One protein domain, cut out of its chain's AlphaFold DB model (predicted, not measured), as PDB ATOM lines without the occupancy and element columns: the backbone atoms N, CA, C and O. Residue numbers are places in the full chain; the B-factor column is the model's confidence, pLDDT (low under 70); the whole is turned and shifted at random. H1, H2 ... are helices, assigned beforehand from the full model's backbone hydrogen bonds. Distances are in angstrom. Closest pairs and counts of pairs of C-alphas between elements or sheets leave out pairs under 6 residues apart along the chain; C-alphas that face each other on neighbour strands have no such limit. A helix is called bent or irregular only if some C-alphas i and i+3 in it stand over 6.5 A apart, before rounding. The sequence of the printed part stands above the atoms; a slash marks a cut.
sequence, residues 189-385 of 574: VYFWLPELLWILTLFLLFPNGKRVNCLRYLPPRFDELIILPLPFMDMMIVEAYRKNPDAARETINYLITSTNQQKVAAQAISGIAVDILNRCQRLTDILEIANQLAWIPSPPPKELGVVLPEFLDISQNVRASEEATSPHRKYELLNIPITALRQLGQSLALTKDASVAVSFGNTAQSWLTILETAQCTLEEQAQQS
ATOM      1  N   VAL A 189      98.902 147.648  67.962       60.56
ATOM      2  CA  VAL A 189      98.060 146.471  67.652       60.56
ATOM      3  C   VAL A 189      98.850 145.412  66.873       60.56
ATOM      4  O   VAL A 189      98.657 144.220  67.094       60.56
ATOM      5  N   TYR A 190      99.786 145.822  66.011       63.59
ATOM      6  CA  TYR A 190     100.630 144.884  65.263       63.59
ATOM      7  C   TYR A 190     101.655 144.166  66.151       63.59
ATOM      8  O   TYR A 190     102.005 143.027  65.852       63.59
ATOM      9  N   PHE A 191     102.085 144.782  67.259       68.12
ATOM     10  CA  PHE A 191     102.968 144.149  68.247       68.12
ATOM     11  C   PHE A 191     102.261 143.078  69.093       68.12
ATOM     12  O   PHE A 191     102.910 142.145  69.561       68.12
ATOM     13  N   TRP A 192     100.927 143.117  69.178       73.62
ATOM     14  CA  TRP A 192     100.160 142.111  69.914       73.62
ATOM     15  C   TRP A 192     100.277 140.698  69.319       73.62
ATOM     16  O   TRP A 192     100.290 139.723  70.061       73.62
ATOM     17  N   LEU A 193     100.388 140.553  67.991       78.06
ATOM     18  CA  LEU A 193     100.510 139.236  67.344       78.06
ATOM     19  C   LEU A 193     101.831 138.520  67.706       78.06
ATOM     20  O   LEU A 193     101.772 137.362  68.126       78.06
ATOM     21  N   PRO A 194     103.014 139.162  67.602       80.81
ATOM     22  CA  PRO A 194     104.258 138.618  68.143       80.81
ATOM     23  C   PRO A 194     104.195 138.302  69.642       80.81
ATOM     24  O   PRO A 194     104.675 137.251  70.057       80.81
ATOM     25  N   GLU A 195     103.579 139.163  70.456       79.88
ATOM     26  CA  GLU A 195     103.439 138.941  71.903       79.88
ATOM     27  C   GLU A 195     102.514 137.768  72.240       79.88
ATOM     28  O   GLU A 195     102.804 136.989  73.151       79.88
ATOM     29  N   LEU A 196     101.431 137.593  71.479       81.62
ATOM     30  CA  LEU A 196     100.549 136.431  71.553       81.62
ATOM     31  C   LEU A 196     101.312 135.152  71.195       81.62
ATOM     32  O   LEU A 196     101.224 134.147  71.899       81.62
ATOM     33  N   LEU A 197     102.081 135.171  70.106       83.25
ATOM     34  CA  LEU A 197     102.901 134.024  69.725       83.25
ATOM     35  C   LEU A 197     103.948 133.723  70.799       83.25
ATOM     36  O   LEU A 197     104.151 132.558  71.139       83.25
ATOM     37  N   TRP A 198     104.557 134.748  71.395       82.62
ATOM     38  CA  TRP A 198     105.493 134.589  72.502       82.62
ATOM     39  C   TRP A 198     104.823 133.971  73.731       82.62
ATOM     40  O   TRP A 198     105.357 133.012  74.288       82.62
ATOM     41  N   ILE A 199     103.633 134.436  74.128       81.44
ATOM     42  CA  ILE A 199     102.937 133.892  75.302       81.44
ATOM     43  C   ILE A 199     102.477 132.448  75.084       81.44
ATOM     44  O   ILE A 199     102.616 131.624  75.985       81.44
ATOM     45  N   LEU A 200     102.023 132.109  73.873       81.44
ATOM     46  CA  LEU A 200     101.712 130.732  73.479       81.44
ATOM     47  C   LEU A 200     102.961 129.849  73.514       81.44
ATOM     48  O   LEU A 200     102.920 128.724  74.006       81.44
ATOM     49  N   THR A 201     104.087 130.375  73.037       82.06
ATOM     50  CA  THR A 201     105.372 129.671  73.041       82.06
ATOM     51  C   THR A 201     105.854 129.427  74.470       82.06
ATOM     52  O   THR A 201     106.263 128.314  74.794       82.06
ATOM     53  N   LEU A 202     105.734 130.417  75.362       78.88
ATOM     54  CA  LEU A 202     106.021 130.252  76.788       78.88
ATOM     55  C   LEU A 202     105.093 129.221  77.444       78.88
ATOM     56  O   LEU A 202     105.563 128.381  78.211       78.88
ATOM     57  N   PHE A 203     103.798 129.252  77.125       74.31
ATOM     58  CA  PHE A 203     102.816 128.314  77.663       74.31
ATOM     59  C   PHE A 203     103.103 126.864  77.238       74.31
ATOM     60  O   PHE A 203     103.014 125.952  78.059       74.31
ATOM     61  N   LEU A 204     103.496 126.649  75.979       76.94
ATOM     62  CA  LEU A 204     103.785 125.321  75.426       76.94
ATOM     63  C   LEU A 204     105.170 124.784  75.819       76.94
ATOM     64  O   LEU A 204     105.305 123.596  76.112       76.94
ATOM     65  N   LEU A 205     106.208 125.629  75.824       72.19
ATOM     66  CA  LEU A 205     107.596 125.197  76.053       72.19
ATOM     67  C   LEU A 205     107.950 124.996  77.527       72.19
ATOM     68  O   LEU A 205     108.910 124.284  77.828       72.19
ATOM     69  N   PHE A 206     107.214 125.612  78.455       66.31
ATOM     70  CA  PHE A 206     107.488 125.489  79.884       66.31
ATOM     71  C   PHE A 206     106.439 124.608  80.580       66.31
ATOM     72  O   PHE A 206     105.451 125.118  81.121       66.31
ATOM     73  N   PRO A 207     106.662 123.279  80.652       61.50
ATOM     74  CA  PRO A 207     105.792 122.398  81.419       61.50
ATOM     75  C   PRO A 207     105.776 122.796  82.903       61.50
ATOM     76  O   PRO A 207     106.728 123.404  83.411       61.50
ATOM     77  N   ASN A 208     104.693 122.410  83.596       56.84
ATOM     78  CA  ASN A 208     104.255 122.795  84.956       56.84
ATOM     79  C   ASN A 208     105.363 122.851  86.040       56.84
ATOM     80  O   ASN A 208     105.196 123.462  87.095       56.84
ATOM     81  N   GLY A 209     106.532 122.254  85.791       54.84
ATOM     82  CA  GLY A 209     107.768 122.302  86.574       54.84
ATOM     83  C   GLY A 209     108.446 123.677  86.728       54.84
ATOM     84  O   GLY A 209     108.876 123.993  87.838       54.84
ATOM     85  N   LYS A 210     108.537 124.505  85.674       60.19
ATOM     86  CA  LYS A 210     109.460 125.673  85.622       60.19
ATOM     87  C   LYS A 210     108.792 127.047  85.412       60.19
ATOM     88  O   LYS A 210     109.486 128.024  85.145       60.19
ATOM     89  N   ARG A 211     107.469 127.150  85.595       62.06
ATOM     90  CA  ARG A 211     106.686 128.372  85.302       62.06
ATOM     91  C   ARG A 211     107.009 129.608  86.160       62.06
ATOM     92  O   ARG A 211     106.744 130.722  85.730       62.06
ATOM     93  N   VAL A 212     107.674 129.453  87.309       61.19
ATOM     94  CA  VAL A 212     108.171 130.599  88.105       61.19
ATOM     95  C   VAL A 212     109.212 131.412  87.324       61.19
ATOM     96  O   VAL A 212     109.205 132.640  87.375       61.19
ATOM     97  N   ASN A 213     110.064 130.751  86.532       67.75
ATOM     98  CA  ASN A 213     111.037 131.447  85.688       67.75
ATOM     99  C   ASN A 213     110.368 132.142  84.493       67.75
ATOM    100  O   ASN A 213     110.903 133.132  84.002       67.75
ATOM    101  N   CYS A 214     109.190 131.677  84.061       66.81
ATOM    102  CA  CYS A 214     108.417 132.295  82.980       66.81
ATOM    103  C   CYS A 214     107.862 133.664  83.366       66.81
ATOM    104  O   CYS A 214     107.740 134.513  82.488       66.81
ATOM    105  N   LEU A 215     107.608 133.918  84.660       70.88
ATOM    106  CA  LEU A 215     107.158 135.233  85.133       70.88
ATOM    107  C   LEU A 215     108.131 136.350  84.730       70.88
ATOM    108  O   LEU A 215     107.702 137.472  84.483       70.88
ATOM    109  N   ARG A 216     109.431 136.042  84.610       73.56
ATOM    110  CA  ARG A 216     110.467 136.996  84.179       73.56
ATOM    111  C   ARG A 216     110.408 137.356  82.698       73.56
ATOM    112  O   ARG A 216     110.923 138.403  82.334       73.56
ATOM    113  N   TYR A 217     109.785 136.513  81.879       74.44
ATOM    114  CA  TYR A 217     109.694 136.679  80.428       74.44
ATOM    115  C   TYR A 217     108.294 137.089  79.962       74.44
ATOM    116  O   TYR A 217     108.000 137.021  78.767       74.44
ATOM    117  N   LEU A 218     107.420 137.479  80.895       77.38
ATOM    118  CA  LEU A 218     106.074 137.935  80.580       77.38
ATOM    119  C   LEU A 218     106.128 139.215  79.728       77.38
ATOM    120  O   LEU A 218     106.849 140.138  80.110       77.38
ATOM    121  N   PRO A 219     105.343 139.312  78.634       73.75
ATOM    122  CA  PRO A 219     105.330 140.492  77.766       73.75
ATOM    123  C   PRO A 219     105.153 141.836  78.501       73.75
ATOM    124  O   PRO A 219     105.909 142.750  78.191       73.75
ATOM    125  N   PRO A 220     104.314 141.950  79.560       75.31
ATOM    126  CA  PRO A 220     104.214 143.162  80.382       75.31
ATOM    127  C   PRO A 220     105.527 143.695  80.986       75.31
ATOM    128  O   PRO A 220     105.578 144.843  81.421       75.31
ATOM    129  N   ARG A 221     106.584 142.874  81.078       71.81
ATOM    130  CA  ARG A 221     107.907 143.305  81.568       71.81
ATOM    131  C   ARG A 221     108.766 143.977  80.497       71.81
ATOM    132  O   ARG A 221     109.757 144.608  80.848       71.81
ATOM    133  N   PHE A 222     108.423 143.810  79.222       70.56
ATOM    134  CA  PHE A 222     109.139 144.405  78.092       70.56
ATOM    135  C   PHE A 222     108.277 145.422  77.326       70.56
ATOM    136  O   PHE A 222     108.839 146.312  76.695       70.56
ATOM    137  N   ASP A 223     106.944 145.326  77.421       62.44
ATOM    138  CA  ASP A 223     105.997 146.351  76.970       62.44
ATOM    139  C   ASP A 223     104.943 146.651  78.053       62.44
ATOM    140  O   ASP A 223     104.125 145.809  78.418       62.44
ATOM    141  N   GLU A 224     104.956 147.881  78.569       63.88
ATOM    142  CA  GLU A 224     104.058 148.351  79.631       63.88
ATOM    143  C   GLU A 224     102.633 148.666  79.122       63.88
ATOM    144  O   GLU A 224     101.672 148.664  79.903       63.88
ATOM    145  N   LEU A 225     102.456 148.918  77.814       61.00
ATOM    146  CA  LEU A 225     101.172 149.330  77.224       61.00
ATOM    147  C   LEU A 225     100.676 148.322  76.183       61.00
ATOM    148  O   LEU A 225     100.605 148.604  74.985       61.00
ATOM    149  N   ILE A 226     100.230 147.172  76.678       64.69
ATOM    150  CA  ILE A 226      99.541 146.160  75.877       64.69
ATOM    151  C   ILE A 226      98.046 146.506  75.835       64.69
ATOM    152  O   ILE A 226      97.393 146.595  76.876       64.69
ATOM    153  N   ILE A 227      97.500 146.716  74.634       64.56
ATOM    154  CA  ILE A 227      96.112 147.179  74.423       64.56
ATOM    155  C   ILE A 227      95.096 146.033  74.555       64.56
ATOM    156  O   ILE A 227      94.016 146.221  75.112       64.56
ATOM    157  N   LEU A 228      95.429 144.847  74.042       67.69
ATOM    158  CA  LEU A 228      94.552 143.674  74.052       67.69
ATOM    159  C   LEU A 228      94.998 142.684  75.136       67.69
ATOM    160  O   LEU A 228      96.192 142.409  75.245       67.69
ATOM    161  N   PRO A 229      94.079 142.122  75.940       67.19
ATOM    162  CA  PRO A 229      94.448 141.176  76.984       67.19
ATOM    163  C   PRO A 229      95.116 139.942  76.375       67.19
ATOM    164  O   PRO A 229      94.624 139.366  75.403       67.19
ATOM    165  N   LEU A 230      96.252 139.549  76.947       75.81
ATOM    166  CA  LEU A 230      96.981 138.365  76.509       75.81
ATOM    167  C   LEU A 230      96.364 137.113  77.155       75.81
ATOM    168  O   LEU A 230      96.295 137.038  78.385       75.81
ATOM    169  N   PRO A 231      95.913 136.127  76.358       73.94
ATOM    170  CA  PRO A 231      95.297 134.914  76.882       73.94
ATOM    171  C   PRO A 231      96.312 134.060  77.660       73.94
ATOM    172  O   PRO A 231      97.511 134.105  77.388       73.94
ATOM    173  N   PHE A 232      95.823 133.259  78.616       76.94
ATOM    174  CA  PHE A 232      96.586 132.301  79.444       76.94
ATOM    175  C   PHE A 232      97.551 132.900  80.475       76.94
ATOM    176  O   PHE A 232      98.125 132.164  81.284       76.94
ATOM    177  N   MET A 233      97.747 134.219  80.476       79.06
ATOM    178  CA  MET A 233      98.619 134.885  81.442       79.06
ATOM    179  C   MET A 233      98.117 134.709  82.880       79.06
ATOM    180  O   MET A 233      98.904 134.425  83.780       79.06
ATOM    181  N   ASP A 234      96.808 134.823  83.073       78.69
ATOM    182  CA  ASP A 234      96.111 134.562  84.328       78.69
ATOM    183  C   ASP A 234      96.399 133.146  84.847       78.69
ATOM    184  O   ASP A 234      96.867 132.988  85.976       78.69
ATOM    185  N   MET A 235      96.241 132.121  84.005       80.62
ATOM    186  CA  MET A 235      96.515 130.725  84.370       80.62
ATOM    187  C   MET A 235      97.982 130.503  84.756       80.62
ATOM    188  O   MET A 235      98.273 129.801  85.727       80.62
ATOM    189  N   MET A 236      98.923 131.117  84.034       78.94
ATOM    190  CA  MET A 236     100.347 131.017  84.366       78.94
ATOM    191  C   MET A 236     100.677 131.656  85.716       78.94
ATOM    192  O   MET A 236     101.485 131.098  86.461       78.94
ATOM    193  N   ILE A 237     100.053 132.790  86.050       82.38
ATOM    194  CA  ILE A 237     100.228 133.451  87.349       82.38
ATOM    195  C   ILE A 237      99.641 132.583  88.471       82.38
ATOM    196  O   ILE A 237     100.317 132.368  89.479       82.38
ATOM    197  N   VAL A 238      98.439 132.025  88.277       82.75
ATOM    198  CA  VAL A 238      97.796 131.105  89.235       82.75
ATOM    199  C   VAL A 238      98.686 129.892  89.501       82.75
ATOM    200  O   VAL A 238      98.925 129.524  90.649       82.75
ATOM    201  N   GLU A 239      99.243 129.282  88.455       80.50
ATOM    202  CA  GLU A 239     100.143 128.141  88.613       80.50
ATOM    203  C   GLU A 239     101.485 128.509  89.254       80.50
ATOM    204  O   GLU A 239     102.019 127.728  90.047       80.50
ATOM    205  N   ALA A 240     102.043 129.681  88.940       80.06
ATOM    206  CA  ALA A 240     103.288 130.149  89.540       80.06
ATOM    207  C   ALA A 240     103.125 130.447  91.039       80.06
ATOM    208  O   ALA A 240     104.027 130.123  91.820       80.06
ATOM    209  N   TYR A 241     101.957 130.953  91.451       82.75
ATOM    210  CA  TYR A 241     101.614 131.175  92.858       82.75
ATOM    211  C   TYR A 241     101.747 129.895  93.693       82.75
ATOM    212  O   TYR A 241     102.211 129.940  94.829       82.75
ATOM    213  N   ARG A 242     101.448 128.725  93.107       79.06
ATOM    214  CA  ARG A 242     101.563 127.415  93.779       79.06
ATOM    215  C   ARG A 242     102.984 127.083  94.243       79.06
ATOM    216  O   ARG A 242     103.143 126.239  95.117       79.06
ATOM    217  N   LYS A 243     104.002 127.675  93.615       79.56
ATOM    218  CA  LYS A 243     105.422 127.390  93.875       79.56
ATOM    219  C   LYS A 243     106.145 128.539  94.552       79.56
ATOM    220  O   LYS A 243     107.020 128.290  95.372       79.56
ATOM    221  N   ASN A 244     105.823 129.771  94.172       81.62
ATOM    222  CA  ASN A 244     106.399 130.963  94.770       81.62
ATOM    223  C   ASN A 244     105.314 132.053  94.869       81.62
ATOM    224  O   ASN A 244     105.074 132.761  93.883       81.62
ATOM    225  N   PRO A 245     104.641 132.173  96.030       82.06
ATOM    226  CA  PRO A 245     103.551 133.126  96.204       82.06
ATOM    227  C   PRO A 245     104.040 134.577  96.129       82.06
ATOM    228  O   PRO A 245     103.336 135.422  95.582       82.06
ATOM    229  N   ASP A 246     105.255 134.866  96.597       82.94
ATOM    230  CA  ASP A 246     105.798 136.227  96.635       82.94
ATOM    231  C   ASP A 246     106.083 136.759  95.228       82.94
ATOM    232  O   ASP A 246     105.649 137.856  94.879       82.94
ATOM    233  N   ALA A 247     106.708 135.946  94.369       80.75
ATOM    234  CA  ALA A 247     106.983 136.323  92.980       80.75
ATOM    235  C   ALA A 247     105.695 136.536  92.156       80.75
ATOM    236  O   ALA A 247     105.631 137.404  91.277       80.75
ATOM    237  N   ALA A 248     104.652 135.746  92.431       83.25
ATOM    238  CA  ALA A 248     103.349 135.905  91.793       83.25
ATOM    239  C   ALA A 248     102.637 137.181  92.273       83.25
ATOM    240  O   ALA A 248     102.114 137.927  91.445       83.25
ATOM    241  N   ARG A 249     102.679 137.485  93.579       84.00
ATOM    242  CA  ARG A 249     102.127 138.730  94.147       84.00
ATOM    243  C   ARG A 249     102.839 139.974  93.626       84.00
ATOM    244  O   ARG A 249     102.173 140.935  93.258       84.00
ATOM    245  N   GLU A 250     104.168 139.947  93.533       84.50
ATOM    246  CA  GLU A 250     104.957 141.033  92.937       84.50
ATOM    247  C   GLU A 250     104.522 141.292  91.488       84.50
ATOM    248  O   GLU A 250     104.287 142.432  91.092       84.50
ATOM    249  N   THR A 251     104.319 140.220  90.716       82.94
ATOM    250  CA  THR A 251     103.857 140.319  89.327       82.94
ATOM    251  C   THR A 251     102.432 140.878  89.239       82.94
ATOM    252  O   THR A 251     102.172 141.735  88.401       82.94
ATOM    253  N   ILE A 252     101.513 140.459  90.114       84.62
ATOM    254  CA  ILE A 252     100.144 141.005  90.179       84.62
ATOM    255  C   ILE A 252     100.167 142.497  90.534       84.62
ATOM    256  O   ILE A 252      99.512 143.293  89.864       84.62
ATOM    257  N   ASN A 253     100.956 142.898  91.534       84.62
ATOM    258  CA  ASN A 253     101.093 144.301  91.927       84.62
ATOM    259  C   ASN A 253     101.663 145.152  90.789       84.62
ATOM    260  O   ASN A 253     101.171 146.253  90.539       84.62
ATOM    261  N   TYR A 254     102.647 144.631  90.057       81.50
ATOM    262  CA  TYR A 254     103.177 145.282  88.863       81.50
ATOM    263  C   TYR A 254     102.101 145.450  87.777       81.50
ATOM    264  O   TYR A 254     101.944 146.543  87.234       81.50
ATOM    265  N   LEU A 255     101.285 144.418  87.519       81.00
ATOM    266  CA  LEU A 255     100.192 144.500  86.542       81.00
ATOM    267  C   LEU A 255      99.123 145.534  86.927       81.00
ATOM    268  O   LEU A 255      98.564 146.183  86.046       81.00
ATOM    269  N   ILE A 256      98.854 145.711  88.224       81.38
ATOM    270  CA  ILE A 256      97.869 146.683  88.726       81.38
ATOM    271  C   ILE A 256      98.401 148.121  88.658       81.38
ATOM    272  O   ILE A 256      97.648 149.032  88.308       81.38
ATOM    273  N   THR A 257      99.669 148.327  89.023       78.38
ATOM    274  CA  THR A 257     100.264 149.660  89.237       78.38
ATOM    275  C   THR A 257     100.925 150.247  87.996       78.38
ATOM    276  O   THR A 257     100.872 151.458  87.808       78.38
ATOM    277  N   SER A 258     101.549 149.408  87.168       71.12
ATOM    278  CA  SER A 258     102.493 149.851  86.133       71.12
ATOM    279  C   SER A 258     102.017 149.570  84.704       71.12
ATOM    280  O   SER A 258     102.651 150.016  83.758       71.12
ATOM    281  N   THR A 259     100.898 148.855  84.517       71.94
ATOM    282  CA  THR A 259     100.400 148.475  83.181       71.94
ATOM    283  C   THR A 259      98.883 148.652  83.047       71.94
ATOM    284  O   THR A 259      98.164 148.759  84.037       71.94
ATOM    285  N   ASN A 260      98.364 148.614  81.813       72.12
ATOM    286  CA  ASN A 260      96.917 148.662  81.531       72.12
ATOM    287  C   ASN A 260      96.207 147.292  81.653       72.12
ATOM    288  O   ASN A 260      95.050 147.149  81.256       72.12
ATOM    289  N   GLN A 261      96.869 146.269  82.204       75.25
ATOM    290  CA  GLN A 261      96.391 144.876  82.243       75.25
ATOM    291  C   GLN A 261      95.696 144.506  83.568       75.25
ATOM    292  O   GLN A 261      95.735 143.361  84.023       75.25
ATOM    293  N   GLN A 262      94.987 145.462  84.174       80.06
ATOM    294  CA  GLN A 262      94.266 145.270  85.441       80.06
ATOM    295  C   GLN A 262      93.232 144.133  85.376       80.06
ATOM    296  O   GLN A 262      93.020 143.428  86.360       80.06
ATOM    297  N   LYS A 263      92.625 143.903  84.204       79.44
ATOM    298  CA  LYS A 263      91.666 142.809  83.992       79.44
ATOM    299  C   LYS A 263      92.313 141.424  84.125       79.44
ATOM    300  O   LYS A 263      91.724 140.533  84.722       79.44
ATOM    301  N   VAL A 264      93.531 141.251  83.614       80.56
ATOM    302  CA  VAL A 264      94.273 139.985  83.727       80.56
ATOM    303  C   VAL A 264      94.709 139.751  85.174       80.56
ATOM    304  O   VAL A 264      94.610 138.635  85.675       80.56
ATOM    305  N   ALA A 265      95.114 140.812  85.880       82.94
ATOM    306  CA  ALA A 265      95.412 140.739  87.309       82.94
ATOM    307  C   ALA A 265      94.177 140.328  88.137       82.94
ATOM    308  O   ALA A 265      94.279 139.450  88.989       82.94
ATOM    309  N   ALA A 266      93.005 140.903  87.849       81.25
ATOM    310  CA  ALA A 266      91.736 140.551  88.490       81.25
ATOM    311  C   ALA A 266      91.352 139.071  88.279       81.25
ATOM    312  O   ALA A 266      91.004 138.372  89.237       81.25
ATOM    313  N   GLN A 267      91.507 138.562  87.054       82.12
ATOM    314  CA  GLN A 267      91.278 137.151  86.729       82.12
ATOM    315  C   GLN A 267      92.280 136.222  87.427       82.12
ATOM    316  O   GLN A 267      91.881 135.199  87.983       82.12
ATOM    317  N   ALA A 268      93.561 136.600  87.483       84.12
ATOM    318  CA  ALA A 268      94.588 135.839  88.193       84.12
ATOM    319  C   ALA A 268      94.314 135.769  89.706       84.12
ATOM    320  O   ALA A 268      94.403 134.692  90.293       84.12
ATOM    321  N   ILE A 269      93.930 136.888  90.334       83.88
ATOM    322  CA  ILE A 269      93.525 136.931  91.752       83.88
ATOM    323  C   ILE A 269      92.336 135.995  91.989       83.88
ATOM    324  O   ILE A 269      92.349 135.211  92.938       83.88
ATOM    325  N   SER A 270      91.341 136.032  91.100       81.38
ATOM    326  CA  SER A 270      90.160 135.166  91.164       81.38
ATOM    327  C   SER A 270      90.521 133.686  91.065       81.38
ATOM    328  O   SER A 270      90.085 132.888  91.894       81.38
ATOM    329  N   GLY A 271      91.385 133.318  90.116       81.69
ATOM    330  CA  GLY A 271      91.880 131.951  89.975       81.69
ATOM    331  C   GLY A 271      92.697 131.474  91.181       81.69
ATOM    332  O   GLY A 271      92.538 130.332  91.607       81.69
ATOM    333  N   ILE A 272      93.527 132.342  91.776       84.56
ATOM    334  CA  ILE A 272      94.304 132.014  92.984       84.56
ATOM    335  C   ILE A 272      93.372 131.802  94.179       84.56
ATOM    336  O   ILE A 272      93.538 130.826  94.907       84.56
ATOM    337  N   ALA A 273      92.384 132.679  94.371       84.69
ATOM    338  CA  ALA A 273      91.409 132.539  95.449       84.69
ATOM    339  C   ALA A 273      90.655 131.207  95.332       84.69
ATOM    340  O   ALA A 273      90.600 130.446  96.295       84.69
ATOM    341  N   VAL A 274      90.162 130.866  94.138       84.06
ATOM    342  CA  VAL A 274      89.493 129.582  93.875       84.06
ATOM    343  C   VAL A 274      90.416 128.384  94.131       84.06
ATOM    344  O   VAL A 274      89.967 127.392  94.706       84.06
ATOM    345  N   ASP A 275      91.693 128.452  93.739       84.75
ATOM    346  CA  ASP A 275      92.668 127.375  93.984       84.75
ATOM    347  C   ASP A 275      92.943 127.181  95.484       84.75
ATOM    348  O   ASP A 275      93.025 126.045  95.944       84.75
ATOM    349  N   ILE A 276      93.045 128.265  96.261       85.38
ATOM    350  CA  ILE A 276      93.220 128.203  97.722       85.38
ATOM    351  C   ILE A 276      91.992 127.565  98.378       85.38
ATOM    352  O   ILE A 276      92.129 126.622  99.159       85.38
ATOM    353  N   LEU A 277      90.790 128.027  98.024       85.38
ATOM    354  CA  LEU A 277      89.546 127.522  98.609       85.38
ATOM    355  C   LEU A 277      89.330 126.023  98.310       85.38
ATOM    356  O   LEU A 277      88.939 125.272  99.204       85.38
ATOM    357  N   ASN A 278      89.643 125.571  97.087       85.56
ATOM    358  CA  ASN A 278      89.508 124.164  96.672       85.56
ATOM    359  C   ASN A 278      90.493 123.208  97.362       85.56
ATOM    360  O   ASN A 278      90.263 122.001  97.396       85.56
ATOM    361  N   ARG A 279      91.614 123.712  97.883       84.50
ATOM    362  CA  ARG A 279      92.643 122.881  98.531       84.50
ATOM    363  C   ARG A 279      92.383 122.602  99.999       84.50
ATOM    364  O   ARG A 279      93.131 121.830 100.593       84.50
ATOM    365  N   CYS A 280      91.374 123.231 100.581       84.06
ATOM    366  CA  CYS A 280      91.052 123.042 101.983       84.06
ATOM    367  C   CYS A 280      90.534 121.616 102.190       84.06
ATOM    368  O   CYS A 280      89.474 121.255 101.680       84.06
ATOM    369  N   GLN A 281      91.303 120.802 102.916       84.06
ATOM    370  CA  GLN A 281      90.966 119.403 103.205       84.06
ATOM    371  C   GLN A 281      90.630 119.189 104.679       84.06
ATOM    372  O   GLN A 281      89.995 118.197 105.033       84.06
ATOM    373  N   ARG A 282      91.067 120.102 105.549       86.44
ATOM    374  CA  ARG A 282      90.867 120.028 106.995       86.44
ATOM    375  C   ARG A 282      90.148 121.260 107.511       86.44
ATOM    376  O   ARG A 282      90.198 122.333 106.916       86.44
ATOM    377  N   LEU A 283      89.549 121.112 108.689       85.00
ATOM    378  CA  LEU A 283      88.916 122.217 109.405       85.00
ATOM    379  C   LEU A 283      89.911 123.353 109.698       85.00
ATOM    380  O   LEU A 283      89.566 124.521 109.557       85.00
ATOM    381  N   THR A 284      91.163 123.014 110.022       85.12
ATOM    382  CA  THR A 284      92.249 123.982 110.248       85.12
ATOM    383  C   THR A 284      92.521 124.856 109.032       85.12
ATOM    384  O   THR A 284      92.751 126.049 109.184       85.12
ATOM    385  N   ASP A 285      92.436 124.284 107.829       85.62
ATOM    386  CA  ASP A 285      92.678 125.028 106.596       85.62
ATOM    387  C   ASP A 285      91.594 126.098 106.435       85.62
ATOM    388  O   ASP A 285      91.918 127.254 106.184       85.62
ATOM    389  N   ILE A 286      90.328 125.744 106.704       86.25
ATOM    390  CA  ILE A 286      89.179 126.661 106.639       86.25
ATOM    391  C   ILE A 286      89.339 127.838 107.611       86.25
ATOM    392  O   ILE A 286      88.999 128.970 107.261       86.25
ATOM    393  N   LEU A 287      89.899 127.608 108.803       85.81
ATOM    394  CA  LEU A 287      90.147 128.654 109.804       85.81
ATOM    395  C   LEU A 287      91.193 129.681 109.353       85.81
ATOM    396  O   LEU A 287      91.124 130.852 109.745       85.81
ATOM    397  N   GLU A 288      92.172 129.252 108.559       86.12
ATOM    398  CA  GLU A 288      93.300 130.079 108.129       86.12
ATOM    399  C   GLU A 288      93.043 130.851 106.830       86.12
ATOM    400  O   GLU A 288      93.799 131.771 106.515       86.12
ATOM    401  N   ILE A 289      91.969 130.550 106.096       85.62
ATOM    402  CA  ILE A 289      91.650 131.183 104.803       85.62
ATOM    403  C   ILE A 289      91.615 132.701 104.885       85.62
ATOM    404  O   ILE A 289      92.190 133.371 104.027       85.62
ATOM    405  N   ALA A 290      90.981 133.251 105.924       81.50
ATOM    406  CA  ALA A 290      90.920 134.696 106.119       81.50
ATOM    407  C   ALA A 290      92.323 135.324 106.202       81.50
ATOM    408  O   ALA A 290      92.551 136.405 105.665       81.50
ATOM    409  N   ASN A 291      93.292 134.616 106.794       82.50
ATOM    410  CA  ASN A 291      94.681 135.070 106.867       82.50
ATOM    411  C   ASN A 291      95.404 134.870 105.521       82.50
ATOM    412  O   ASN A 291      96.154 135.742 105.087       82.50
ATOM    413  N   GLN A 292      95.165 133.749 104.832       82.56
ATOM    414  CA  GLN A 292      95.801 133.440 103.544       82.56
ATOM    415  C   GLN A 292      95.342 134.364 102.405       82.56
ATOM    416  O   GLN A 292      96.115 134.619 101.477       82.56
ATOM    417  N   LEU A 293      94.111 134.874 102.475       83.38
ATOM    418  CA  LEU A 293      93.511 135.772 101.485       83.38
ATOM    419  C   LEU A 293      93.588 137.257 101.876       83.38
ATOM    420  O   LEU A 293      93.165 138.105 101.095       83.38
ATOM    421  N   ALA A 294      94.190 137.598 103.021       80.31
ATOM    422  CA  ALA A 294      94.288 138.975 103.523       80.31
ATOM    423  C   ALA A 294      95.023 139.953 102.581       80.31
ATOM    424  O   ALA A 294      94.883 141.164 102.710       80.31
ATOM    425  N   TRP A 295      95.814 139.440 101.635       80.75
ATOM    426  CA  TRP A 295      96.535 140.244 100.644       80.75
ATOM    427  C   TRP A 295      95.666 140.685  99.452       80.75
ATOM    428  O   TRP A 295      96.121 141.498  98.649       80.75
ATOM    429  N   ILE A 296      94.446 140.150  99.300       80.88
ATOM    430  CA  ILE A 296      93.538 140.512  98.204       80.88
ATOM    431  C   ILE A 296      93.015 141.944  98.420       80.88
ATOM    432  O   ILE A 296      92.572 142.276  99.522       80.88
ATOM    433  N   PRO A 297      93.033 142.810  97.388       71.75
ATOM    434  CA  PRO A 297      92.559 144.184  97.515       71.75
ATOM    435  C   PRO A 297      91.053 144.250  97.820       71.75
ATOM    436  O   PRO A 297      90.264 143.460  97.304       71.75
ATOM    437  N   SER A 298      90.656 145.232  98.636       70.88
ATOM    438  CA  SER A 298      89.256 145.566  98.924       70.88
ATOM    439  C   SER A 298      88.871 146.858  98.190       70.88
ATOM    440  O   SER A 298      89.546 147.868  98.394       70.88
ATOM    441  N   PRO A 299      87.808 146.877  97.362       69.69
ATOM    442  CA  PRO A 299      86.839 145.804  97.111       69.69
ATOM    443  C   PRO A 299      87.391 144.667  96.226       69.69
ATOM    444  O   PRO A 299      88.241 144.927  95.369       69.69
ATOM    445  N   PRO A 300      86.896 143.424  96.399       72.75
ATOM    446  CA  PRO A 300      87.336 142.292  95.594       72.75
ATOM    447  C   PRO A 300      86.992 142.489  94.104       72.75
ATOM    448  O   PRO A 300      86.046 143.213  93.771       72.75
ATOM    449  N   PRO A 301      87.731 141.828  93.191       72.12
ATOM    450  CA  PRO A 301      87.438 141.827  91.760       72.12
ATOM    451  C   PRO A 301      85.977 141.490  91.447       72.12
ATOM    452  O   PRO A 301      85.366 140.665  92.129       72.12
ATOM    453  N   LYS A 302      85.429 142.068  90.369       69.69
ATOM    454  CA  LYS A 302      84.037 141.824  89.941       69.69
ATOM    455  C   LYS A 302      83.736 140.339  89.700       69.69
ATOM    456  O   LYS A 302      82.589 139.947  89.874       69.69
ATOM    457  N   GLU A 303      84.738 139.534  89.331       64.00
ATOM    458  CA  GLU A 303      84.580 138.085  89.135       64.00
ATOM    459  C   GLU A 303      84.437 137.290  90.449       64.00
ATOM    460  O   GLU A 303      83.807 136.238  90.456       64.00
ATOM    461  N   LEU A 304      84.997 137.785  91.560       62.72
ATOM    462  CA  LEU A 304      84.883 137.184  92.901       62.72
ATOM    463  C   LEU A 304      83.695 137.744  93.693       62.72
ATOM    464  O   LEU A 304      83.116 137.038  94.519       62.72
ATOM    465  N   GLY A 305      83.353 139.005  93.414       67.25
ATOM    466  CA  GLY A 305      82.140 139.712  93.813       67.25
ATOM    467  C   GLY A 305      81.550 139.292  95.159       67.25
ATOM    468  O   GLY A 305      82.167 139.465  96.205       67.25
ATOM    469  N   VAL A 306      80.319 138.784  95.106       69.69
ATOM    470  CA  VAL A 306      79.475 138.468  96.271       69.69
ATOM    471  C   VAL A 306      79.888 137.159  96.953       69.69
ATOM    472  O   VAL A 306      79.690 136.997  98.149       69.69
ATOM    473  N   VAL A 307      80.521 136.242  96.219       80.69
ATOM    474  CA  VAL A 307      80.773 134.872  96.686       80.69
ATOM    475  C   VAL A 307      81.938 134.817  97.675       80.69
ATOM    476  O   VAL A 307      81.863 134.121  98.684       80.69
ATOM    477  N   LEU A 308      83.023 135.554  97.416       81.94
ATOM    478  CA  LEU A 308      84.209 135.520  98.278       81.94
ATOM    479  C   LEU A 308      83.942 136.034  99.711       81.94
ATOM    480  O   LEU A 308      84.355 135.346 100.646       81.94
ATOM    481  N   PRO A 309      83.260 137.179  99.925       84.69
ATOM    482  CA  PRO A 309      82.879 137.626 101.264       84.69
ATOM    483  C   PRO A 309      82.073 136.580 102.036       84.69
ATOM    484  O   PRO A 309      82.376 136.328 103.196       84.69
ATOM    485  N   GLU A 310      81.130 135.894 101.385       86.50
ATOM    486  CA  GLU A 310      80.334 134.852 102.045       86.50
ATOM    487  C   GLU A 310      81.203 133.678 102.529       86.50
ATOM    488  O   GLU A 310      81.042 133.213 103.657       86.50
ATOM    489  N   PHE A 311      82.188 133.234 101.736       87.50
ATOM    490  CA  PHE A 311      83.152 132.215 102.182       87.50
ATOM    491  C   PHE A 311      84.032 132.693 103.350       87.50
ATOM    492  O   PHE A 311      84.381 131.888 104.220       87.50
ATOM    493  N   LEU A 312      84.391 133.980 103.395       87.69
ATOM    494  CA  LEU A 312      85.141 134.564 104.513       87.69
ATOM    495  C   LEU A 312      84.289 134.638 105.788       87.69
ATOM    496  O   LEU A 312      84.773 134.262 106.857       87.69
ATOM    497  N   ASP A 313      83.016 135.019 105.674       88.69
ATOM    498  CA  ASP A 313      82.066 135.027 106.792       88.69
ATOM    499  C   ASP A 313      81.838 133.605 107.327       88.69
ATOM    500  O   ASP A 313      81.822 133.371 108.539       88.69
ATOM    501  N   ILE A 314      81.728 132.613 106.435       90.06
ATOM    502  CA  ILE A 314      81.669 131.191 106.804       90.06
ATOM    503  C   ILE A 314      82.937 130.777 107.563       90.06
ATOM    504  O   ILE A 314      82.824 130.181 108.635       90.06
ATOM    505  N   SER A 315      84.130 131.117 107.064       91.00
ATOM    506  CA  SER A 315      85.407 130.839 107.747       91.00
ATOM    507  C   SER A 315      85.450 131.458 109.152       91.00
ATOM    508  O   SER A 315      85.836 130.793 110.119       91.00
ATOM    509  N   GLN A 316      84.971 132.696 109.308       89.31
ATOM    510  CA  GLN A 316      84.895 133.369 110.604       89.31
ATOM    511  C   GLN A 316      83.911 132.684 111.564       89.31
ATOM    512  O   GLN A 316      84.229 132.503 112.741       89.31
ATOM    513  N   ASN A 317      82.748 132.252 111.077       88.62
ATOM    514  CA  ASN A 317      81.778 131.501 111.877       88.62
ATOM    515  C   ASN A 317      82.327 130.135 112.319       88.62
ATOM    516  O   ASN A 317      82.110 129.721 113.458       88.62
ATOM    517  N   VAL A 318      83.093 129.459 111.456       89.94
ATOM    518  CA  VAL A 318      83.810 128.226 111.819       89.94
ATOM    519  C   VAL A 318      84.848 128.513 112.912       89.94
ATOM    520  O   VAL A 318      84.913 127.769 113.891       89.94
ATOM    521  N   ARG A 319      85.587 129.627 112.836       89.88
ATOM    522  CA  ARG A 319      86.517 130.047 113.903       89.88
ATOM    523  C   ARG A 319      85.816 130.284 115.233       89.88
ATOM    524  O   ARG A 319      86.241 129.735 116.245       89.88
ATOM    525  N   ALA A 320      84.704 131.013 115.218       87.56
ATOM    526  CA  ALA A 320      83.901 131.239 116.415       87.56
ATOM    527  C   ALA A 320      83.379 129.924 117.025       87.56
ATOM    528  O   ALA A 320      83.288 129.799 118.247       87.56
ATOM    529  N   SER A 321      83.061 128.927 116.190       88.56
ATOM    530  CA  SER A 321      82.642 127.606 116.667       88.56
ATOM    531  C   SER A 321      83.779 126.829 117.338       88.56
ATOM    532  O   SER A 321      83.540 126.188 118.357       88.56
ATOM    533  N   GLU A 322      85.016 126.931 116.843       88.38
ATOM    534  CA  GLU A 322      86.177 126.249 117.429       88.38
ATOM    535  C   GLU A 322      86.665 126.882 118.736       88.38
ATOM    536  O   GLU A 322      87.117 126.176 119.641       88.38
ATOM    537  N   GLU A 323      86.521 128.199 118.875       88.62
ATOM    538  CA  GLU A 323      86.854 128.932 120.104       88.62
ATOM    539  C   GLU A 323      85.831 128.708 121.236       88.62
ATOM    540  O   GLU A 323      86.054 129.120 122.378       88.62
ATOM    541  N   ALA A 324      84.705 128.040 120.961       85.94
ATOM    542  CA  ALA A 324      83.670 127.815 121.958       85.94
ATOM    543  C   ALA A 324      84.111 126.845 123.068       85.94
ATOM    544  O   ALA A 324      84.790 125.842 122.846       85.94
ATOM    545  N   THR A 325      83.669 127.134 124.294       83.94
ATOM    546  CA  THR A 325      84.193 126.510 125.519       83.94
ATOM    547  C   THR A 325      83.778 125.048 125.716       83.94
ATOM    548  O   THR A 325      84.484 124.319 126.405       83.94
ATOM    549  N   SER A 326      82.643 124.607 125.154       83.94
ATOM    550  CA  SER A 326      82.113 123.253 125.374       83.94
ATOM    551  C   SER A 326      81.824 122.507 124.063       83.94
ATOM    552  O   SER A 326      81.344 123.141 123.120       83.94
ATOM    553  N   PRO A 327      82.061 121.181 123.985       83.81
ATOM    554  CA  PRO A 327      81.737 120.354 122.818       83.81
ATOM    555  C   PRO A 327      80.315 120.557 122.280       83.81
ATOM    556  O   PRO A 327      80.127 120.708 121.074       83.81
ATOM    557  N   HIS A 328      79.312 120.664 123.160       82.06
ATOM    558  CA  HIS A 328      77.939 120.945 122.735       82.06
ATOM    559  C   HIS A 328      77.799 122.328 122.083       82.06
ATOM    560  O   HIS A 328      77.091 122.477 121.088       82.06
ATOM    561  N   ARG A 329      78.453 123.360 122.632       82.44
ATOM    562  CA  ARG A 329      78.447 124.713 122.049       82.44
ATOM    563  C   ARG A 329      79.165 124.746 120.702       82.44
ATOM    564  O   ARG A 329      78.665 125.407 119.797       82.44
ATOM    565  N   LYS A 330      80.278 124.017 120.560       87.31
ATOM    566  CA  LYS A 330      80.977 123.850 119.275       87.31
ATOM    567  C   LYS A 330      80.038 123.251 118.224       87.31
ATOM    568  O   LYS A 330      79.862 123.831 117.157       87.31
ATOM    569  N   TYR A 331      79.357 122.156 118.573       86.00
ATOM    570  CA  TYR A 331      78.341 121.519 117.729       86.00
ATOM    571  C   TYR A 331      77.195 122.477 117.348       86.00
ATOM    572  O   TYR A 331      76.824 122.562 116.176       86.00
ATOM    573  N   GLU A 332      76.633 123.215 118.315       83.38
ATOM    574  CA  GLU A 332      75.510 124.131 118.069       83.38
ATOM    575  C   GLU A 332      75.914 125.272 117.125       83.38
ATOM    576  O   GLU A 332      75.179 125.567 116.182       83.38
ATOM    577  N   LEU A 333      77.094 125.866 117.337       86.69
ATOM    578  CA  LEU A 333      77.602 126.976 116.529       86.69
ATOM    579  C   LEU A 333      77.999 126.555 115.111       86.69
ATOM    580  O   LEU A 333      77.846 127.363 114.198       86.69
ATOM    581  N   LEU A 334      78.422 125.304 114.895       88.75
ATOM    582  CA  LEU A 334      78.706 124.771 113.555       88.75
ATOM    583  C   LEU A 334      77.468 124.674 112.651       88.75
ATOM    584  O   LEU A 334      77.611 124.677 111.428       88.75
ATOM    585  N   ASN A 335      76.248 124.673 113.201       87.00
ATOM    586  CA  ASN A 335      75.034 124.703 112.372       87.00
ATOM    587  C   ASN A 335      74.925 125.981 111.529       87.00
ATOM    588  O   ASN A 335      74.361 125.943 110.433       87.00
ATOM    589  N   ILE A 336      75.455 127.103 112.025       87.88
ATOM    590  CA  ILE A 336      75.404 128.401 111.344       87.88
ATOM    591  C   ILE A 336      76.190 128.349 110.019       87.88
ATOM    592  O   ILE A 336      75.565 128.541 108.972       87.88
ATOM    593  N   PRO A 337      77.504 128.028 110.001       91.25
ATOM    594  CA  PRO A 337      78.264 127.936 108.757       91.25
ATOM    595  C   PRO A 337      77.779 126.805 107.841       91.25
ATOM    596  O   PRO A 337      77.783 126.985 106.627       91.25
ATOM    597  N   ILE A 338      77.294 125.676 108.377       90.56
ATOM    598  CA  ILE A 338      76.717 124.583 107.568       90.56
ATOM    599  C   ILE A 338      75.463 125.052 106.819       90.56
ATOM    600  O   ILE A 338      75.313 124.801 105.621       90.56
ATOM    601  N   THR A 339      74.557 125.756 107.502       88.31
ATOM    602  CA  THR A 339      73.327 126.268 106.879       88.31
ATOM    603  C   THR A 339      73.646 127.338 105.839       88.31
ATOM    604  O   THR A 339      73.084 127.300 104.743       88.31
ATOM    605  N   ALA A 340      74.586 128.239 106.144       88.38
ATOM    606  CA  ALA A 340      75.066 129.251 105.206       88.38
ATOM    607  C   ALA A 340      75.691 128.616 103.950       88.38
ATOM    608  O   ALA A 340      75.321 128.983 102.839       88.38
ATOM    609  N   LEU A 341      76.544 127.592 104.096       89.88
ATOM    610  CA  LEU A 341      77.127 126.859 102.963       89.88
ATOM    611  C   LEU A 341      76.072 126.160 102.100       89.88
ATOM    612  O   LEU A 341      76.190 126.163 100.876       89.88
ATOM    613  N   ARG A 342      75.025 125.581 102.701       89.38
ATOM    614  CA  ARG A 342      73.922 124.966 101.938       89.38
ATOM    615  C   ARG A 342      73.136 126.003 101.137       89.38
ATOM    616  O   ARG A 342      72.803 125.747  99.981       89.38
ATOM    617  N   GLN A 343      72.850 127.161 101.731       87.75
ATOM    618  CA  GLN A 343      72.183 128.269 101.039       87.75
ATOM    619  C   GLN A 343      73.052 128.818  99.903       87.75
ATOM    620  O   GLN A 343      72.549 129.017  98.797       87.75
ATOM    621  N   LEU A 344      74.356 128.969 100.144       87.19
ATOM    622  CA  LEU A 344      75.332 129.383  99.141       87.19
ATOM    623  C   LEU A 344      75.438 128.372  97.991       87.19
ATOM    624  O   LEU A 344      75.431 128.748  96.824       87.19
ATOM    625  N   GLY A 345      75.450 127.070  98.281       84.94
ATOM    626  CA  GLY A 345      75.418 126.034  97.245       84.94
ATOM    627  C   GLY A 345      74.172 126.126  96.352       84.94
ATOM    628  O   GLY A 345      74.267 125.995  95.132       84.94
ATOM    629  N   GLN A 346      73.005 126.411  96.941       84.50
ATOM    630  CA  GLN A 346      71.753 126.595  96.199       84.50
ATOM    631  C   GLN A 346      71.739 127.889  95.371       84.50
ATOM    632  O   GLN A 346      71.232 127.881  94.249       84.50
ATOM    633  N   SER A 347      72.300 128.988  95.884       83.12
ATOM    634  CA  SER A 347      72.389 130.254  95.145       83.12
ATOM    635  C   SER A 347      73.372 130.161  93.969       83.12
ATOM    636  O   SER A 347      73.075 130.640  92.871       83.12
ATOM    637  N   LEU A 348      74.496 129.459  94.149       80.12
ATOM    638  CA  LEU A 348      75.482 129.205  93.094       80.12
ATOM    639  C   LEU A 348      74.906 128.353  91.959       80.12
ATOM    640  O   LEU A 348      75.168 128.645  90.794       80.12
ATOM    641  N   ALA A 349      74.062 127.364  92.271       75.31
ATOM    642  CA  ALA A 349      73.382 126.547  91.263       75.31
ATOM    643  C   ALA A 349      72.428 127.355  90.356       75.31
ATOM    644  O   ALA A 349      72.144 126.939  89.234       75.31
ATOM    645  N   LEU A 350      71.944 128.511  90.824       73.00
ATOM    646  CA  LEU A 350      71.039 129.407  90.092       73.00
ATOM    647  C   LEU A 350      71.776 130.534  89.344       73.00
ATOM    648  O   LEU A 350      71.141 131.354  88.674       73.00
ATOM    649  N   THR A 351      73.105 130.605  89.461       73.94
ATOM    650  CA  THR A 351      73.922 131.671  88.864       73.94
ATOM    651  C   THR A 351      74.170 131.415  87.371       73.94
ATOM    652  O   THR A 351      74.303 130.277  86.931       73.94
ATOM    653  N   LYS A 352      74.236 132.486  86.565       64.12
ATOM    654  CA  LYS A 352      74.379 132.405  85.095       64.12
ATOM    655  C   LYS A 352      75.778 131.982  84.620       64.12
ATOM    656  O   LYS A 352      75.907 131.475  83.509       64.12
ATOM    657  N   ASP A 353      76.806 132.176  85.444       70.62
ATOM    658  CA  ASP A 353      78.199 131.899  85.089       70.62
ATOM    659  C   ASP A 353      78.582 130.452  85.418       70.62
ATOM    660  O   ASP A 353      78.900 130.109  86.557       70.62
ATOM    661  N   ALA A 354      78.584 129.592  84.395       70.00
ATOM    662  CA  ALA A 354      78.820 128.155  84.546       70.00
ATOM    663  C   ALA A 354      80.191 127.811  85.167       70.00
ATOM    664  O   ALA A 354      80.290 126.882  85.963       70.00
ATOM    665  N   SER A 355      81.253 128.559  84.844       68.00
ATOM    666  CA  SER A 355      82.598 128.308  85.392       68.00
ATOM    667  C   SER A 355      82.695 128.629  86.886       68.00
ATOM    668  O   SER A 355      83.329 127.885  87.638       68.00
ATOM    669  N   VAL A 356      82.038 129.708  87.319       71.75
ATOM    670  CA  VAL A 356      81.942 130.137  88.721       71.75
ATOM    671  C   VAL A 356      81.074 129.147  89.495       71.75
ATOM    672  O   VAL A 356      81.504 128.641  90.528       71.75
ATOM    673  N   ALA A 357      79.910 128.777  88.955       75.94
ATOM    674  CA  ALA A 357      79.013 127.804  89.576       75.94
ATOM    675  C   ALA A 357      79.694 126.445  89.809       75.94
ATOM    676  O   ALA A 357      79.598 125.889  90.901       75.94
ATOM    677  N   VAL A 358      80.444 125.933  88.825       79.44
ATOM    678  CA  VAL A 358      81.171 124.659  88.963       79.44
ATOM    679  C   VAL A 358      82.321 124.775  89.965       79.44
ATOM    680  O   VAL A 358      82.462 123.926  90.843       79.44
ATOM    681  N   SER A 359      83.140 125.826  89.867       75.12
ATOM    682  CA  SER A 359      84.345 125.948  90.698       75.12
ATOM    683  C   SER A 359      84.018 126.221  92.166       75.12
ATOM    684  O   SER A 359      84.584 125.575  93.043       75.12
ATOM    685  N   PHE A 360      83.094 127.143  92.449       81.56
ATOM    686  CA  PHE A 360      82.674 127.452  93.819       81.56
ATOM    687  C   PHE A 360      81.685 126.427  94.375       81.56
ATOM    688  O   PHE A 360      81.694 126.185  95.579       81.56
ATOM    689  N   GLY A 361      80.879 125.780  93.525       83.06
ATOM    690  CA  GLY A 361      79.992 124.692  93.940       83.06
ATOM    691  C   GLY A 361      80.766 123.481  94.464       83.06
ATOM    692  O   GLY A 361      80.449 122.973  95.538       83.06
ATOM    693  N   ASN A 362      81.835 123.072  93.767       85.38
ATOM    694  CA  ASN A 362      82.713 121.992  94.232       85.38
ATOM    695  C   ASN A 362      83.394 122.342  95.566       85.38
ATOM    696  O   ASN A 362      83.398 121.521  96.484       85.38
ATOM    697  N   THR A 363      83.898 123.574  95.703       86.88
ATOM    698  CA  THR A 363      84.447 124.089  96.967       86.88
ATOM    699  C   THR A 363      83.417 124.024  98.095       86.88
ATOM    700  O   THR A 363      83.705 123.464  99.153       86.88
ATOM    701  N   ALA A 364      82.215 124.570  97.874       88.62
ATOM    702  CA  ALA A 364      81.152 124.610  98.876       88.62
ATOM    703  C   ALA A 364      80.781 123.196  99.343       88.62
ATOM    704  O   ALA A 364      80.657 122.960 100.543       88.62
ATOM    705  N   GLN A 365      80.683 122.241  98.412       89.25
ATOM    706  CA  GLN A 365      80.383 120.847  98.732       89.25
ATOM    707  C   GLN A 365      81.512 120.161  99.518       89.25
ATOM    708  O   GLN A 365      81.240 119.418 100.466       89.25
ATOM    709  N   SER A 366      82.777 120.416  99.165       89.38
ATOM    710  CA  SER A 366      83.926 119.886  99.911       89.38
ATOM    711  C   SER A 366      83.947 120.420 101.344       89.38
ATOM    712  O   SER A 366      84.114 119.651 102.289       89.38
ATOM    713  N   TRP A 367      83.713 121.721 101.529       92.25
ATOM    714  CA  TRP A 367      83.658 122.328 102.861       92.25
ATOM    715  C   TRP A 367      82.479 121.819 103.673       92.25
ATOM    716  O   TRP A 367      82.647 121.512 104.847       92.25
ATOM    717  N   LEU A 368      81.310 121.679 103.048       92.25
ATOM    718  CA  LEU A 368      80.136 121.109 103.696       92.25
ATOM    719  C   LEU A 368      80.442 119.705 104.230       92.25
ATOM    720  O   LEU A 368      80.181 119.435 105.395       92.25
ATOM    721  N   THR A 369      81.099 118.862 103.428       92.81
ATOM    722  CA  THR A 369      81.512 117.510 103.841       92.81
ATOM    723  C   THR A 369      82.477 117.544 105.034       92.81
ATOM    724  O   THR A 369      82.330 116.761 105.976       92.81
ATOM    725  N   ILE A 370      83.447 118.467 105.032       92.19
ATOM    726  CA  ILE A 370      84.399 118.652 106.143       92.19
ATOM    727  C   ILE A 370      83.664 119.085 107.420       92.19
ATOM    728  O   ILE A 370      83.893 118.505 108.484       92.19
ATOM    729  N   LEU A 371      82.773 120.077 107.325       91.81
ATOM    730  CA  LEU A 371      82.032 120.598 108.476       91.81
ATOM    731  C   LEU A 371      81.016 119.590 109.021       91.81
ATOM    732  O   LEU A 371      80.901 119.466 110.234       91.81
ATOM    733  N   GLU A 372      80.317 118.847 108.162       92.12
ATOM    734  CA  GLU A 372      79.383 117.790 108.574       92.12
ATOM    735  C   GLU A 372      80.124 116.650 109.290       92.12
ATOM    736  O   GLU A 372      79.679 116.182 110.337       92.12
ATOM    737  N   THR A 373      81.310 116.268 108.808       92.31
ATOM    738  CA  THR A 373      82.154 115.262 109.478       92.31
ATOM    739  C   THR A 373      82.622 115.745 110.858       92.31
ATOM    740  O   THR A 373      82.568 114.999 111.844       92.31
ATOM    741  N   ALA A 374      83.054 117.008 110.955       89.19
ATOM    742  CA  ALA A 374      83.427 117.623 112.229       89.19
ATOM    743  C   ALA A 374      82.224 117.714 113.185       89.19
ATOM    744  O   ALA A 374      82.353 117.424 114.376       89.19
ATOM    745  N   GLN A 375      81.044 118.046 112.657       90.44
ATOM    746  CA  GLN A 375      79.803 118.132 113.415       90.44
ATOM    747  C   GLN A 375      79.401 116.777 114.009       90.44
ATOM    748  O   GLN A 375      79.117 116.725 115.204       90.44
ATOM    749  N   CYS A 376      79.424 115.691 113.230       89.00
ATOM    750  CA  CYS A 376      79.129 114.346 113.740       89.00
ATOM    751  C   CYS A 376      80.083 113.948 114.876       89.00
ATOM    752  O   CYS A 376      79.645 113.465 115.918       89.00
ATOM    753  N   THR A 377      81.379 114.232 114.720       89.69
ATOM    754  CA  THR A 377      82.389 113.937 115.751       89.69
ATOM    755  C   THR A 377      82.116 114.710 117.049       89.69
ATOM    756  O   THR A 377      82.215 114.162 118.148       89.69
ATOM    757  N   LEU A 378      81.748 115.992 116.942       87.12
ATOM    758  CA  LEU A 378      81.415 116.832 118.096       87.12
ATOM    759  C   LEU A 378      80.086 116.439 118.749       87.12
ATOM    760  O   LEU A 378      79.956 116.556 119.968       87.12
ATOM    761  N   GLU A 379      79.113 115.960 117.975       85.62
ATOM    762  CA  GLU A 379      77.848 115.455 118.506       85.62
ATOM    763  C   GLU A 379      78.077 114.236 119.408       85.62
ATOM    764  O   GLU A 379      77.577 114.203 120.536       85.62
ATOM    765  N   GLU A 380      78.883 113.272 118.960       86.69
ATOM    766  CA  GLU A 380      79.245 112.092 119.753       86.69
ATOM    767  C   GLU A 380      79.953 112.486 121.059       86.69
ATOM    768  O   GLU A 380      79.598 112.005 122.140       86.69
ATOM    769  N   GLN A 381      80.902 113.424 120.990       84.81
ATOM    770  CA  GLN A 381      81.599 113.949 122.169       84.81
ATOM    771  C   GLN A 381      80.646 114.669 123.134       84.81
ATOM    772  O   GLN A 381      80.735 114.480 124.350       84.81
ATOM    773  N   ALA A 382      79.701 115.454 122.612       80.88
ATOM    774  CA  ALA A 382      78.705 116.163 123.413       80.88
ATOM    775  C   ALA A 382      77.692 115.214 124.080       80.88
ATOM    776  O   ALA A 382      77.199 115.493 125.176       80.88
ATOM    777  N   GLN A 383      77.362 114.088 123.445       80.38
ATOM    778  CA  GLN A 383      76.524 113.051 124.055       80.38
ATOM    779  C   GLN A 383      77.258 112.342 125.206       80.38
ATOM    780  O   GLN A 383      76.645 112.036 126.233       80.38
ATOM    781  N   GLN A 384      78.570 112.137 125.074       81.00
ATOM    782  CA  GLN A 384      79.406 111.522 126.109       81.00
ATOM    783  C   GLN A 384      79.684 112.461 127.291       81.00
ATOM    784  O   GLN A 384      79.750 112.000 128.432       81.00
ATOM    785  N   SER A 385      79.800 113.772 127.049       74.19
ATOM    786  CA  SER A 385      80.174 114.758 128.073       74.19
ATOM    787  C   SER A 385      79.101 115.010 129.143       74.19
ATOM    788  O   SER A 385      79.398 115.640 130.158       74.19
TER     789      SER A 385
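This is residues 189 to 385 of the 574 residues of an uncharacterized protein of Nostoc punctiforme (strain ATCC 29133 / PCC 73102) (UniProt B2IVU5). Two helical lobes make a rod: in the first, H3 and H4 pack on each other and on H5, H2 packs on H3 and H4, and H1 is loosely placed at the far end; in the second, H7, H8 and H9 form an up-and-down bundle, each running against the one before, with H6 packed on H7 and H9. H5 joins the lobes. The printed part has 197 residues with nine named helices, H1 to H9 in order, and no named strand: all helix. It is only just loose, close to compact, with a radius of gyration of the C-alphas of 20.0 A, and spans 71 by 32 by 28 A.

H1, residues 189 to 205, begins at C-alpha 189 (98.060, 146.471, 67.652). H2 is residues 211 to 217, H3 233 to 241, H4 245 to 257, H5 262 to 278, and H7 307 to 322. H6, residues 283 to 292, is irregular: C-alphas 287 and 290 are 7.1 A apart. H8, residues 327 to 349, is 33.2 A long, and H9, residues 354 to 384, is 44.8 A long, ending at C-alpha 384 (79.406, 111.522, 126.109).

H1 is close to but not clearly touching H2. H3 touches H5, closest C-alphas Asp 234 and Ala 268, 4.3 A. H5 touches H9 with residues 274 to 278 alone, closest C-alphas Asn 278 and Thr 363, 5.1 A. H8 and H9 form a hairpin at a shallow tilt of 18 degrees. O i to N i+4 pairs are all within hydrogen-bond range in H3, H4, H5, H7 and H9, but 11 of 13 in H1, 1 of 3 in H2 with 4 of 4 O i to N i+3, 4 of 6 in H6 and 16 of 19 in H8.

The C-alphas farthest apart, Tyr 190 and Ser 385, are 72.6 A apart. The printed part has no cut; links H2 to H3 and H6 to H7 are long. pLDDT is under 70 in 27 residues, among them 206 to 214.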